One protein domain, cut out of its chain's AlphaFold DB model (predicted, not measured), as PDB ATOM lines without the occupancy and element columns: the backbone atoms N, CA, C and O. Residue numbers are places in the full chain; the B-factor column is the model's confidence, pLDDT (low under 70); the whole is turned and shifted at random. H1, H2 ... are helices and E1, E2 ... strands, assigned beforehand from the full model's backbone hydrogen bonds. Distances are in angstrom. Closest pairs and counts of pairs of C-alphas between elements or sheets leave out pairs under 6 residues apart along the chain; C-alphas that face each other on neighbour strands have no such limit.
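What this domain is: This is residues 9 to 102 of the 121 residues of an uncharacterized protein of Chloroflexi bacterium (UniProt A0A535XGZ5). A narrow sheet has the long strand E1 paired with E3 over one part and with E2 over another; five helices gather about the E1 and E3 part, while the hairpin of E1 and E2 reaches away at one end of the longest axis. H1 and H2 meet at a steep tilt, and H3 runs near H2. The 94 printed residues hold five named helices and three named strands, ordered H1 H2 E1 E2 H3 H4 H5 E3; the antiparallel sheet runs E2 E1 E3, class mixed. It is compact, radius of gyration of the C-alphas 13.7 A, spanning 41 by 27 by 22 A.

Where its parts are: Find C-alpha 11 at (41.168, 41.181, -29.493), where H1, residues 11 to 21, begins and runs 15.0 A. Next come H2, residues 27 to 43, 24.6 A; E1, 47 to 56, 27.8 A; E2, 62 to 64; H3, 72 to 80, 12.5 A; H4, 82 to 85; and H5, 87 to 91. E3, residues 95 to 101, runs 19.6 A to C-alpha 101 at (52.241, 38.384, -26.457).

How they stand to each other: Look at E1 and E3, antiparallel at 147 degrees: N 50 and O 98 are 2.8 A apart, within hydrogen-bond range. E2 and E1, a hairpin at 140 degrees, have N 55 and O 63 at 2.8 A. H1 is on the sheet, its closest C-alphas to E3 being Leu 11 and Phe 98, 5.8 A; H2 and H3 only graze it, with residues 38 to 42 and 72 to 78. H2, with residues 27 to 34 alone, touches H1, closest C-alphas Ala 18 and Ala 34, 5.4 A, at a steep tilt of 66 degrees, opposite ways. H3 is close to H2 but not clearly touching, closest C-alphas Arg 35 and Leu 79, 6.1 A. H1 touches H4, closest C-alphas Trp 12 and Trp 85, 5.6 A. H4 and H5 only just touch, with 3 pairs of C-alphas within 8 A, and only at the corner by their link, closest C-alphas Val 84 and Ile 90, 5.9 A. Each O i to N i+4 pair is within hydrogen-bond range in H1, H3 and H5, and 12 of 13 in H2; H4 is too short for one.

The domain as a whole: The two C-alphas farthest apart, of Arg 44 and Gly 59, are 41.8 A apart. The printed part has no cut and no long link. Mean pLDDT of the printed part is 74.7; look for values under 70 at residues 16 to 30 and 87 to 91, among others.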
ATOM      1  N   LEU A   9      45.893  35.569 -28.795       73.50
ATOM      2  CA  LEU A   9      44.603  35.938 -28.234       73.50
ATOM      3  C   LEU A   9      43.848  36.796 -29.234       73.50
ATOM      4  O   LEU A   9      44.407  37.736 -29.806       73.50
ATOM      5  N   GLY A  10      42.567  36.508 -29.432       76.88
ATOM      6  CA  GLY A  10      41.686  37.425 -30.143       76.88
ATOM      7  C   GLY A  10      41.586  38.767 -29.414       76.88
ATOM      8  O   GLY A  10      41.644  38.817 -28.182       76.88
ATOM      9  N   LEU A  11      41.378  39.872 -30.139       76.75
ATOM     10  CA  LEU A  11      41.168  41.181 -29.493       76.75
ATOM     11  C   LEU A  11      39.999  41.173 -28.499       76.75
ATOM     12  O   LEU A  11      40.093  41.816 -27.460       76.75
ATOM     13  N   TRP A  12      38.950  40.387 -28.757       73.94
ATOM     14  CA  TRP A  12      37.832  40.200 -27.824       73.94
ATOM     15  C   TRP A  12      38.236  39.463 -26.547       73.94
ATOM     16  O   TRP A  12      37.656  39.688 -25.489       73.94
ATOM     17  N   GLU A  13      39.217  38.565 -26.618       73.81
ATOM     18  CA  GLU A  13      39.714  37.850 -25.447       73.81
ATOM     19  C   GLU A  13      40.562  38.778 -24.595       73.81
ATOM     20  O   GLU A  13      40.403  38.780 -23.380       73.81
ATOM     21  N   ILE A  14      41.386  39.617 -25.228       71.56
ATOM     22  CA  ILE A  14      42.126  40.683 -24.546       71.56
ATOM     23  C   ILE A  14      41.168  41.686 -23.927       71.56
ATOM     24  O   ILE A  14      41.347  42.051 -22.770       71.56
ATOM     25  N   ASP A  15      40.140  42.099 -24.659       70.81
ATOM     26  CA  ASP A  15      39.119  42.997 -24.146       70.81
ATOM     27  C   ASP A  15      38.400  42.384 -22.947       70.81
ATOM     28  O   ASP A  15      38.299  43.009 -21.903       70.81
ATOM     29  N   ARG A  16      37.976  41.120 -23.039       69.94
ATOM     30  CA  ARG A  16      37.357  40.399 -21.923       69.94
ATOM     31  C   ARG A  16      38.306  40.272 -20.731       69.94
ATOM     32  O   ARG A  16      37.875  40.473 -19.599       69.94
ATOM     33  N   LEU A  17      39.581  39.954 -20.959       67.94
ATOM     34  CA  LEU A  17      40.599  39.886 -19.907       67.94
ATOM     35  C   LEU A  17      40.781  41.254 -19.244       67.94
ATOM     36  O   LEU A  17      40.730  41.346 -18.022       67.94
ATOM     37  N   ALA A  18      40.879  42.320 -20.034       64.12
ATOM     38  CA  ALA A  18      40.978  43.684 -19.535       64.12
ATOM     39  C   ALA A  18      39.693  44.134 -18.818       64.12
ATOM     40  O   ALA A  18      39.776  44.762 -17.772       64.12
ATOM     41  N   ARG A  19      38.498  43.780 -19.309       62.41
ATOM     42  CA  ARG A  19      37.204  44.051 -18.654       62.41
ATOM     43  C   ARG A  19      37.077  43.332 -17.318       62.41
ATOM     44  O   ARG A  19      36.503  43.907 -16.397       62.41
ATOM     45  N   ASN A  20      37.590  42.107 -17.221       66.06
ATOM     46  CA  ASN A  20      37.631  41.340 -15.979       66.06
ATOM     47  C   ASN A  20      38.631  41.941 -14.984       66.06
ATOM     48  O   ASN A  20      38.358  41.972 -13.790       66.06
ATOM     49  N   GLU A  21      39.766  42.447 -15.465       62.00
ATOM     50  CA  GLU A  21      40.779  43.106 -14.630       62.00
ATOM     51  C   GLU A  21      40.398  44.547 -14.245       62.00
ATOM     52  O   GLU A  21      40.874  45.067 -13.241       62.00
ATOM     53  N   LEU A  22      39.500  45.183 -15.002       63.91
ATOM     54  CA  LEU A  22      38.980  46.535 -14.771       63.91
ATOM     55  C   LEU A  22      37.517  46.528 -14.299       63.91
ATOM     56  O   LEU A  22      36.812  47.522 -14.489       63.91
ATOM     57  N   ALA A  23      37.043  45.412 -13.736       63.75
ATOM     58  CA  ALA A  23      35.625  45.148 -13.468       63.75
ATOM     59  C   ALA A  23      34.919  46.239 -12.640       63.75
ATOM     60  O   ALA A  23      33.717  46.437 -12.802       63.75
ATOM     61  N   ASP A  24      35.675  46.981 -11.830       69.69
ATOM     62  CA  ASP A  24      35.176  48.050 -10.962       69.69
ATOM     63  C   ASP A  24      34.850  49.369 -11.698       69.69
ATOM     64  O   ASP A  24      34.338  50.309 -11.089       69.69
ATOM     65  N   LEU A  25      35.131  49.474 -13.003       58.94
ATOM     66  CA  LEU A  25      34.856  50.672 -13.806       58.94
ATOM     67  C   LEU A  25      33.548  50.559 -14.620       58.94
ATOM     68  O   LEU A  25      33.100  49.459 -14.952       58.94
ATOM     69  N   PRO A  26      32.934  51.677 -15.040       66.00
ATOM     70  CA  PRO A  26      31.854  51.657 -16.031       66.00
ATOM     71  C   PRO A  26      32.310  51.039 -17.373       66.00
ATOM     72  O   PRO A  26      33.437  51.268 -17.810       66.00
ATOM     73  N   ASP A  27      31.442  50.292 -18.070       65.56
ATOM     74  CA  ASP A  27      31.780  49.534 -19.302       65.56
ATOM     75  C   ASP A  27      32.476  50.368 -20.394       65.56
ATOM     76  O   ASP A  27      33.422  49.917 -21.050       65.56
ATOM     77  N   LYS A  28      32.030  51.617 -20.565       65.94
ATOM     78  CA  LYS A  28      32.585  52.545 -21.557       65.94
ATOM     79  C   LYS A  28      34.024  52.956 -21.223       65.94
ATOM     80  O   LYS A  28      34.845  53.098 -22.126       65.94
ATOM     81  N   GLU A  29      34.340  53.099 -19.939       69.44
ATOM     82  CA  GLU A  29      35.683  53.445 -19.461       69.44
ATOM     83  C   GLU A  29      36.624  52.234 -19.481       69.44
ATOM     84  O   GLU A  29      37.812  52.384 -19.771       69.44
ATOM     85  N   ARG A  30      36.093  51.021 -19.261       67.56
ATOM     86  CA  ARG A  30      36.865  49.769 -19.334       67.56
ATOM     87  C   ARG A  30      37.458  49.525 -20.713       67.56
ATOM     88  O   ARG A  30      38.667  49.350 -20.824       67.56
ATOM     89  N   SER A  31      36.629  49.567 -21.755       70.00
ATOM     90  CA  SER A  31      37.078  49.304 -23.133       70.00
ATOM     91  C   SER A  31      38.107  50.343 -23.596       70.00
ATOM     92  O   SER A  31      39.084  50.032 -24.274       70.00
ATOM     93  N   GLN A  32      37.929  51.603 -23.185       74.75
ATOM     94  CA  GLN A  32      38.875  52.672 -23.490       74.75
ATOM     95  C   GLN A  32      40.220  52.479 -22.772       74.75
ATOM     96  O   GLN A  32      41.270  52.692 -23.379       74.75
ATOM     97  N   ARG A  33      40.215  52.031 -21.510       71.88
ATOM     98  CA  ARG A  33      41.450  51.687 -20.789       71.88
ATOM     99  C   ARG A  33      42.136  50.441 -21.347       71.88
ATOM    100  O   ARG A  33      43.356  50.455 -21.477       71.88
ATOM    101  N   ALA A  34      41.379  49.410 -21.725       70.81
ATOM    102  CA  ALA A  34      41.908  48.212 -22.380       70.81
ATOM    103  C   ALA A  34      42.671  48.560 -23.671       70.81
ATOM    104  O   ALA A  34      43.797  48.107 -23.876       70.81
ATOM    105  N   ARG A  35      42.104  49.453 -24.495       77.62
ATOM    106  CA  ARG A  35      42.770  50.006 -25.688       77.62
ATOM    107  C   ARG A  35      44.052  50.755 -25.356       77.62
ATOM    108  O   ARG A  35      45.050  50.565 -26.044       77.62
ATOM    109  N   GLY A  36      44.022  51.590 -24.317       77.44
ATOM    110  CA  GLY A  36      45.200  52.322 -23.845       77.44
ATOM    111  C   GLY A  36      46.340  51.377 -23.462       77.44
ATOM    112  O   GLY A  36      47.450  51.527 -23.962       77.44
ATOM    113  N   LEU A  37      46.040  50.340 -22.674       73.12
ATOM    114  CA  LEU A  37      47.016  49.319 -22.282       73.12
ATOM    115  C   LEU A  37      47.601  48.580 -23.492       73.12
ATOM    116  O   LEU A  37      48.819  48.435 -23.589       73.12
ATOM    117  N   LEU A  38      46.758  48.158 -24.443       75.62
ATOM    118  CA  LEU A  38      47.238  47.484 -25.652       75.62
ATOM    119  C   LEU A  38      48.119  48.408 -26.508       75.62
ATOM    120  O   LEU A  38      49.159  47.976 -27.006       75.62
ATOM    121  N   SER A  39      47.731  49.678 -26.656       80.00
ATOM    122  CA  SER A  39      48.520  50.693 -27.362       80.00
ATOM    123  C   SER A  39      49.897  50.890 -26.718       80.00
ATOM    124  O   SER A  39      50.909  50.933 -27.420       80.00
ATOM    125  N   ASP A  40      49.958  50.956 -25.388       78.12
ATOM    126  CA  ASP A  40      51.213  51.105 -24.649       78.12
ATOM    127  C   ASP A  40      52.118  49.877 -24.807       78.12
ATOM    128  O   ASP A  40      53.330  50.010 -25.000       78.12
ATOM    129  N   TRP A  41      51.548  48.670 -24.770       74.19
ATOM    130  CA  TRP A  41      52.297  47.430 -24.990       74.19
ATOM    131  C   TRP A  41      52.826  47.311 -26.423       74.19
ATOM    132  O   TRP A  41      53.965  46.871 -26.613       74.19
ATOM    133  N   LEU A  42      52.043  47.745 -27.417       77.62
ATOM    134  CA  LEU A  42      52.478  47.838 -28.815       77.62
ATOM    135  C   LEU A  42      53.655  48.810 -28.952       77.62
ATOM    136  O   LEU A  42      54.674  48.454 -29.540       77.62
ATOM    137  N   GLY A  43      53.566  49.999 -28.344       75.44
ATOM    138  CA  GLY A  43      54.641  50.999 -28.357       75.44
ATOM    139  C   GLY A  43      55.950  50.520 -27.715       75.44
ATOM    140  O   GLY A  43      57.026  50.998 -28.069       75.44
ATOM    141  N   ARG A  44      55.878  49.543 -26.801       70.94
ATOM    142  CA  ARG A  44      57.041  48.901 -26.158       70.94
ATOM    143  C   ARG A  44      57.555  47.662 -26.901       70.94
ATOM    144  O   ARG A  44      58.547  47.071 -26.471       70.94
ATOM    145  N   GLY A  45      56.899  47.254 -27.991       72.38
ATOM    146  CA  GLY A  45      57.251  46.062 -28.767       72.38
ATOM    147  C   GLY A  45      57.016  44.743 -28.021       72.38
ATOM    148  O   GLY A  45      57.670  43.741 -28.311       72.38
ATOM    149  N   TRP A  46      56.135  44.741 -27.016       69.62
ATOM    150  CA  TRP A  46      55.830  43.554 -26.202       69.62
ATOM    151  C   TRP A  46      54.756  42.674 -26.829       69.62
ATOM    152  O   TRP A  46      54.654  41.486 -26.519       69.62
ATOM    153  N   VAL A  47      53.971  43.262 -27.725       74.75
ATOM    154  CA  VAL A  47      52.891  42.594 -28.435       74.75
ATOM    155  C   VAL A  47      52.962  42.940 -29.915       74.75
ATOM    156  O   VAL A  47      53.452  44.006 -30.287       74.75
ATOM    157  N   ASN A  48      52.463  42.041 -30.757       79.62
ATOM    158  CA  ASN A  48      52.298  42.274 -32.190       79.62
ATOM    159  C   ASN A  48      50.859  41.960 -32.592       79.62
ATOM    160  O   ASN A  48      50.309  40.948 -32.155       79.62
ATOM    161  N   LEU A  49      50.276  42.817 -33.433       84.00
ATOM    162  CA  LEU A  49      48.940  42.614 -33.982       84.00
ATOM    163  C   LEU A  49      49.030  41.880 -35.324       84.00
ATOM    164  O   LEU A  49      49.758  42.286 -36.233       84.00
ATOM    165  N   PHE A  50      48.235  40.829 -35.449       87.19
ATOM    166  CA  PHE A  50      48.050  40.050 -36.659       87.19
ATOM    167  C   PHE A  50      46.581  40.046 -37.051       87.19
ATOM    168  O   PHE A  50      45.690  40.212 -36.220       87.19
ATOM    169  N   GLU A  51      46.332  39.803 -38.324       85.06
ATOM    170  CA  GLU A  51      45.018  39.454 -38.820       85.06
ATOM    171  C   GLU A  51      45.017  38.058 -39.422       85.06
ATOM    172  O   GLU A  51      46.037  37.551 -39.902       85.06
ATOM    173  N   ARG A  52      43.844  37.436 -39.387       85.19
ATOM    174  CA  ARG A  52      43.600  36.132 -39.980       85.19
ATOM    175  C   ARG A  52      42.203  36.127 -40.577       85.19
ATOM    176  O   ARG A  52      41.239  36.526 -39.920       85.19
ATOM    177  N   GLN A  53      42.096  35.673 -41.818       82.81
ATOM    178  CA  GLN A  53      40.801  35.473 -42.453       82.81
ATOM    179  C   GLN A  53      40.170  34.186 -41.920       82.81
ATOM    180  O   GLN A  53      40.847  33.158 -41.835       82.81
ATOM    181  N   MET A  54      38.891  34.252 -41.565       81.06
ATOM    182  CA  MET A  54      38.099  33.096 -41.159       81.06
ATOM    183  C   MET A  54      37.095  32.789 -42.267       81.06
ATOM    184  O   MET A  54      36.363  33.673 -42.712       81.06
ATOM    185  N   ILE A  55      37.092  31.547 -42.739       79.00
ATOM    186  CA  ILE A  55      36.195  31.065 -43.784       79.00
ATOM    187  C   ILE A  55      35.240  30.072 -43.130       79.00
ATOM    188  O   ILE A  55      35.663  29.020 -42.654       79.00
ATOM    189  N   TYR A  56      33.956  30.420 -43.099       75.38
ATOM    190  CA  TYR A  56      32.904  29.529 -42.619       75.38
ATOM    191  C   TYR A  56      32.535  28.539 -43.723       75.38
ATOM    192  O   TYR A  56      32.123  28.934 -44.816       75.38
ATOM    193  N   LEU A  57      32.702  27.252 -43.436       77.19
ATOM    194  CA  LEU A  57      32.349  26.154 -44.325       77.19
ATOM    195  C   LEU A  57      30.915  25.671 -44.035       77.19
ATOM    196  O   LEU A  57      30.394  25.866 -42.930       77.19
ATOM    197  N   PRO A  58      30.246  25.024 -45.009       78.56
ATOM    198  CA  PRO A  58      28.958  24.385 -44.767       78.56
ATOM    199  C   PRO A  58      29.074  23.368 -43.621       78.56
ATOM    200  O   PRO A  58      29.875  22.444 -43.710       78.56
ATOM    201  N   GLY A  59      28.272  23.529 -42.561       76.75
ATOM    202  CA  GLY A  59      28.300  22.641 -41.388       76.75
ATOM    203  C   GLY A  59      28.871  23.243 -40.097       76.75
ATOM    204  O   GLY A  59      29.072  22.494 -39.149       76.75
ATOM    205  N   ASN A  60      29.073  24.566 -40.029       63.84
ATOM    206  CA  ASN A  60      29.663  25.300 -38.891       63.84
ATOM    207  C   ASN A  60      31.156  25.031 -38.643       63.84
ATOM    208  O   ASN A  60      31.695  25.479 -37.630       63.84
ATOM    209  N   ASP A  61      31.838  24.372 -39.575       72.94
ATOM    210  CA  ASP A  61      33.293  24.304 -39.548       72.94
ATOM    211  C   ASP A  61      33.884  25.652 -39.971       72.94
ATOM    212  O   ASP A  61      33.353  26.350 -40.838       72.94
ATOM    213  N   ALA A  62      35.002  26.025 -39.355       72.75
ATOM    214  CA  ALA A  62      35.721  27.239 -39.697       72.75
ATOM    215  C   ALA A  62      37.168  26.922 -40.047       72.75
ATOM    216  O   ALA A  62      37.901  26.321 -39.260       72.75
ATOM    217  N   GLU A  63      37.587  27.378 -41.220       80.94
ATOM    218  CA  GLU A  63      38.978  27.345 -41.631       80.94
ATOM    219  C   GLU A  63      39.608  28.717 -41.413       80.94
ATOM    220  O   GLU A  63      39.012  29.761 -41.684       80.94
ATOM    221  N   PHE A  64      40.841  28.721 -40.918       81.56
ATOM    222  CA  PHE A  64      41.570  29.949 -40.661       81.56
ATOM    223  C   PHE A  64      42.766  30.065 -41.609       81.56
ATOM    224  O   PHE A  64      43.693  29.253 -41.545       81.56
ATOM    225  N   GLY A  65      42.784  31.125 -42.423       81.94
ATOM    226  CA  GLY A  65      43.859  31.430 -43.375       81.94
ATOM    227  C   GLY A  65      45.214  31.735 -42.712       81.94
ATOM    228  O   GLY A  65      45.363  31.593 -41.502       81.94
ATOM    229  N   PRO A  66      46.250  32.154 -43.450       85.81
ATOM    230  CA  PRO A  66      47.537  32.504 -42.848       85.81
ATOM    231  C   PRO A  66      47.434  33.739 -41.939       85.81
ATOM    232  O   PRO A  66      46.591  34.613 -42.138       85.81
ATOM    233  N   ARG A  67      48.323  33.817 -40.941       84.81
ATOM    234  CA  ARG A  67      48.494  35.016 -40.109       84.81
ATOM    235  C   ARG A  67      49.256  36.068 -40.902       84.81
ATOM    236  O   ARG A  67      50.332  35.779 -41.424       84.81
ATOM    237  N   MET A  68      48.735  37.285 -40.936       87.88
ATOM    238  CA  MET A  68      49.369  38.416 -41.607       87.88
ATOM    239  C   MET A  68      49.608  39.528 -40.593       87.88
ATOM    240  O   MET A  68      48.725  39.840 -39.799       87.88
ATOM    241  N   ALA A  69      50.814  40.095 -40.571       87.38
ATOM    242  CA  ALA A  69      51.109  41.228 -39.700       87.38
ATOM    243  C   ALA A  69      50.267  42.435 -40.127       87.38
ATOM    244  O   ALA A  69      50.145  42.720 -41.320       87.38
ATOM    245  N   VAL A  70      49.688  43.144 -39.161       86.25
ATOM    246  CA  VAL A  70      48.867  44.318 -39.462       86.25
ATOM    247  C   VAL A  70      49.769  45.525 -39.711       86.25
ATOM    248  O   VAL A  70      50.646  45.839 -38.909       86.25
ATOM    249  N   GLU A  71      49.534  46.234 -40.815       87.25
ATOM    250  CA  GLU A  71      50.250  47.475 -41.123       87.25
ATOM    251  C   GLU A  71      50.013  48.558 -40.051       87.25
ATOM    252  O   GLU A  71      48.885  48.690 -39.566       87.25
ATOM    253  N   PRO A  72      51.001  49.418 -39.731       79.81
ATOM    254  CA  PRO A  72      50.878  50.413 -38.658       79.81
ATOM    255  C   PRO A  72      49.644  51.328 -38.749       79.81
ATOM    256  O   PRO A  72      48.987  51.594 -37.743       79.81
ATOM    257  N   ALA A  73      49.272  51.778 -39.954       83.94
ATOM    258  CA  ALA A  73      48.078  52.604 -40.149       83.94
ATOM    259  C   ALA A  73      46.778  51.842 -39.824       83.94
ATOM    260  O   ALA A  73      45.828  52.412 -39.282       83.94
ATOM    261  N   ARG A  74      46.740  50.534 -40.106       81.56
ATOM    262  CA  ARG A  74      45.619  49.659 -39.747       81.56
ATOM    263  C   ARG A  74      45.615  49.328 -38.259       81.56
ATOM    264  O   ARG A  74      44.530  49.273 -37.694       81.56
ATOM    265  N   VAL A  75      46.778  49.201 -37.614       81.00
ATOM    266  CA  VAL A  75      46.875  49.070 -36.147       81.00
ATOM    267  C   VAL A  75      46.191  50.260 -35.470       81.00
ATOM    268  O   VAL A  75      45.304  50.061 -34.647       81.00
ATOM    269  N   ALA A  76      46.523  51.492 -35.872       79.25
ATOM    270  CA  ALA A  76      45.887  52.691 -35.324       79.25
ATOM    271  C   ALA A  76      44.359  52.683 -35.525       79.25
ATOM    272  O   ALA A  76      43.608  52.989 -34.599       79.25
ATOM    273  N   ARG A  77      43.892  52.264 -36.711       81.44
ATOM    274  CA  ARG A  77      42.460  52.139 -37.012       81.44
ATOM    275  C   ARG A  77      41.768  51.101 -36.124       81.44
ATOM    276  O   ARG A  77      40.730  51.413 -35.551       81.44
ATOM    277  N   VAL A  78      42.347  49.912 -35.974       79.69
ATOM    278  CA  VAL A  78      41.822  48.821 -35.133       79.69
ATOM    279  C   VAL A  78      41.713  49.244 -33.667       79.69
ATOM    280  O   VAL A  78      40.695  48.998 -33.024       79.69
ATOM    281  N   LEU A  79      42.727  49.935 -33.141       80.00
ATOM    282  CA  LEU A  79      42.691  50.446 -31.769       80.00
ATOM    283  C   LEU A  79      41.642  51.552 -31.580       80.00
ATOM    284  O   LEU A  79      41.102  51.689 -30.485       80.00
ATOM    285  N   SER A  80      41.348  52.332 -32.624       78.25
ATOM    286  CA  SER A  80      40.354  53.415 -32.575       78.25
ATOM    287  C   SER A  80      38.905  52.955 -32.773       78.25
ATOM    288  O   SER A  80      37.979  53.655 -32.362       78.25
ATOM    289  N   ASP A  81      38.692  51.802 -33.410       78.25
ATOM    290  CA  ASP A  81      37.364  51.305 -33.752       78.25
ATOM    291  C   ASP A  81      36.740  50.578 -32.563       78.25
ATOM    292  O   ASP A  81      37.168  49.490 -32.191       78.25
ATOM    293  N   ASN A  82      35.697  51.167 -31.974       72.94
ATOM    294  CA  ASN A  82      35.027  50.584 -30.818       72.94
ATOM    295  C   ASN A  82      34.382  49.221 -31.109       72.94
ATOM    296  O   ASN A  82      34.303  48.406 -30.193       72.94
ATOM    297  N   SER A  83      33.949  48.974 -32.351       72.00
ATOM    298  CA  SER A  83      33.273  47.731 -32.745       72.00
ATOM    299  C   SER A  83      34.217  46.530 -32.745       72.00
ATOM    300  O   SER A  83      33.808  45.421 -32.434       72.00
ATOM    301  N   VAL A  84      35.514  46.754 -32.965       68.44
ATOM    302  CA  VAL A  84      36.546  45.704 -32.902       68.44
ATOM    303  C   VAL A  84      36.819  45.235 -31.460       68.44
ATOM    304  O   VAL A  84      37.603  44.317 -31.236       68.44
ATOM    305  N   TRP A  85      36.151  45.836 -30.473       72.56
ATOM    306  CA  TRP A  85      36.147  45.415 -29.066       72.56
ATOM    307  C   TRP A  85      34.765  44.907 -28.631       72.56
ATOM    308  O   TRP A  85      34.574  44.542 -27.475       72.56
ATOM    309  N   ASP A  86      33.788  44.903 -29.537       71.88
ATOM    310  CA  ASP A  86      32.468  44.334 -29.308       71.88
ATOM    311  C   ASP A  86      32.478  42.859 -29.724       71.88
ATOM    312  O   ASP A  86      32.815  42.517 -30.857       71.88
ATOM    313  N   TYR A  87      32.132  41.977 -28.787       65.44
ATOM    314  CA  TYR A  87      32.165  40.534 -28.996       65.44
ATOM    315  C   TYR A  87      31.299  40.113 -30.188       65.44
ATOM    316  O   TYR A  87      31.776  39.341 -31.021       65.44
ATOM    317  N   ASP A  88      30.089  40.664 -30.307       68.62
ATOM    318  CA  ASP A  88      29.135  40.285 -31.354       68.62
ATOM    319  C   ASP A  88      29.605  40.794 -32.726       68.62
ATOM    320  O   ASP A  88      29.648  40.046 -33.700       68.62
ATOM    321  N   ALA A  89      30.093  42.036 -32.796       67.94
ATOM    322  CA  ALA A  89      30.602  42.605 -34.045       67.94
ATOM    323  C   ALA A  89      31.852  41.873 -34.562       67.94
ATOM    324  O   ALA A  89      32.038  41.718 -35.770       67.94
ATOM    325  N   ILE A  90      32.716  41.405 -33.657       66.12
ATOM    326  CA  ILE A  90      33.880  40.598 -34.025       66.12
ATOM    327  C   ILE A  90      33.423  39.205 -34.456       66.12
ATOM    328  O   ILE A  90      33.999  38.679 -35.406       66.12
ATOM    329  N   GLN A  91      32.410  38.611 -33.805       66.69
ATOM    330  CA  GLN A  91      31.869  37.295 -34.168       66.69
ATOM    331  C   GLN A  91      31.474  37.214 -35.648       66.69
ATOM    332  O   GLN A  91      31.838  36.252 -36.327       66.69
ATOM    333  N   ASP A  92      30.838  38.269 -36.142       70.19
ATOM    334  CA  ASP A  92      30.338  38.352 -37.512       70.19
ATOM    335  C   ASP A  92      31.387  38.853 -38.523       70.19
ATOM    336  O   ASP A  92      31.152  38.852 -39.736       70.19
ATOM    337  N   ALA A  93      32.568  39.278 -38.061       72.06
ATOM    338  CA  ALA A  93      33.609  39.802 -38.933       72.06
ATOM    339  C   ALA A  93      34.346  38.670 -39.686       72.06
ATOM    340  O   ALA A  93      34.915  37.769 -39.056       72.06
ATOM    341  N   PRO A  94      34.465  38.744 -41.030       73.69
ATOM    342  CA  PRO A  94      35.208  37.755 -41.824       73.69
ATOM    343  C   PRO A  94      36.725  37.804 -41.573       73.69
ATOM    344  O   PRO A  94      37.465  36.890 -41.938       73.69
ATOM    345  N   THR A  95      37.210  38.893 -40.974       76.50
ATOM    346  CA  THR A  95      38.609  39.080 -40.582       76.50
ATOM    347  C   THR A  95      38.691  39.228 -39.073       76.50
ATOM    348  O   THR A  95      38.028  40.086 -38.493       76.50
ATOM    349  N   ARG A  96      39.532  38.406 -38.445       80.19
ATOM    350  CA  ARG A  96      39.792  38.444 -37.007       80.19
ATOM    351  C   ARG A  96      41.171  39.011 -36.744       80.19
ATOM    352  O   ARG A  96      42.129  38.690 -37.447       80.19
ATOM    353  N   PHE A  97      41.262  39.815 -35.696       82.12
ATOM    354  CA  PHE A  97      42.518  40.365 -35.217       82.12
ATOM    355  C   PHE A  97      42.977  39.594 -33.988       82.12
ATOM    356  O   PHE A  97      42.207  39.380 -33.048       82.12
ATOM    357  N   PHE A  98      44.242  39.204 -34.017       81.81
ATOM    358  CA  PHE A  98      44.905  38.448 -32.973       81.81
ATOM    359  C   PHE A  98      46.126  39.205 -32.493       81.81
ATOM    360  O   PHE A  98      46.800  39.889 -33.262       81.81
ATOM    361  N   VAL A  99      46.441  39.046 -31.221       77.31
ATOM    362  CA  VAL A  99      47.629  39.616 -30.609       77.31
ATOM    363  C   VAL A  99      48.472  38.475 -30.080       77.31
ATOM    364  O   VAL A  99      47.994  37.660 -29.292       77.31
ATOM    365  N   ARG A 100      49.741  38.451 -30.487       76.75
ATOM    366  CA  ARG A 100      50.750  37.580 -29.883       76.75
ATOM    367  C   ARG A 100      51.496  38.364 -28.818       76.75
ATOM    368  O   ARG A 100      52.074  39.413 -29.118       76.75
ATOM    369  N   ILE A 101      51.499  37.842 -27.599       68.44
ATOM    370  CA  ILE A 101      52.241  38.384 -26.457       68.44
ATOM    371  C   ILE A 101      53.479  37.499 -26.257       68.44
ATOM    372  O   ILE A 101      53.411  36.294 -26.473       68.44
ATOM    373  N   ASN A 102      54.635  38.073 -25.922       59.84
ATOM    374  CA  ASN A 102      55.856  37.303 -25.652       59.84
ATOM    375  C   ASN A 102      56.302  37.433 -24.184       59.84
ATOM    376  O   ASN A 102      55.825  38.294 -23.446       59.84
TER     377      ASN A 102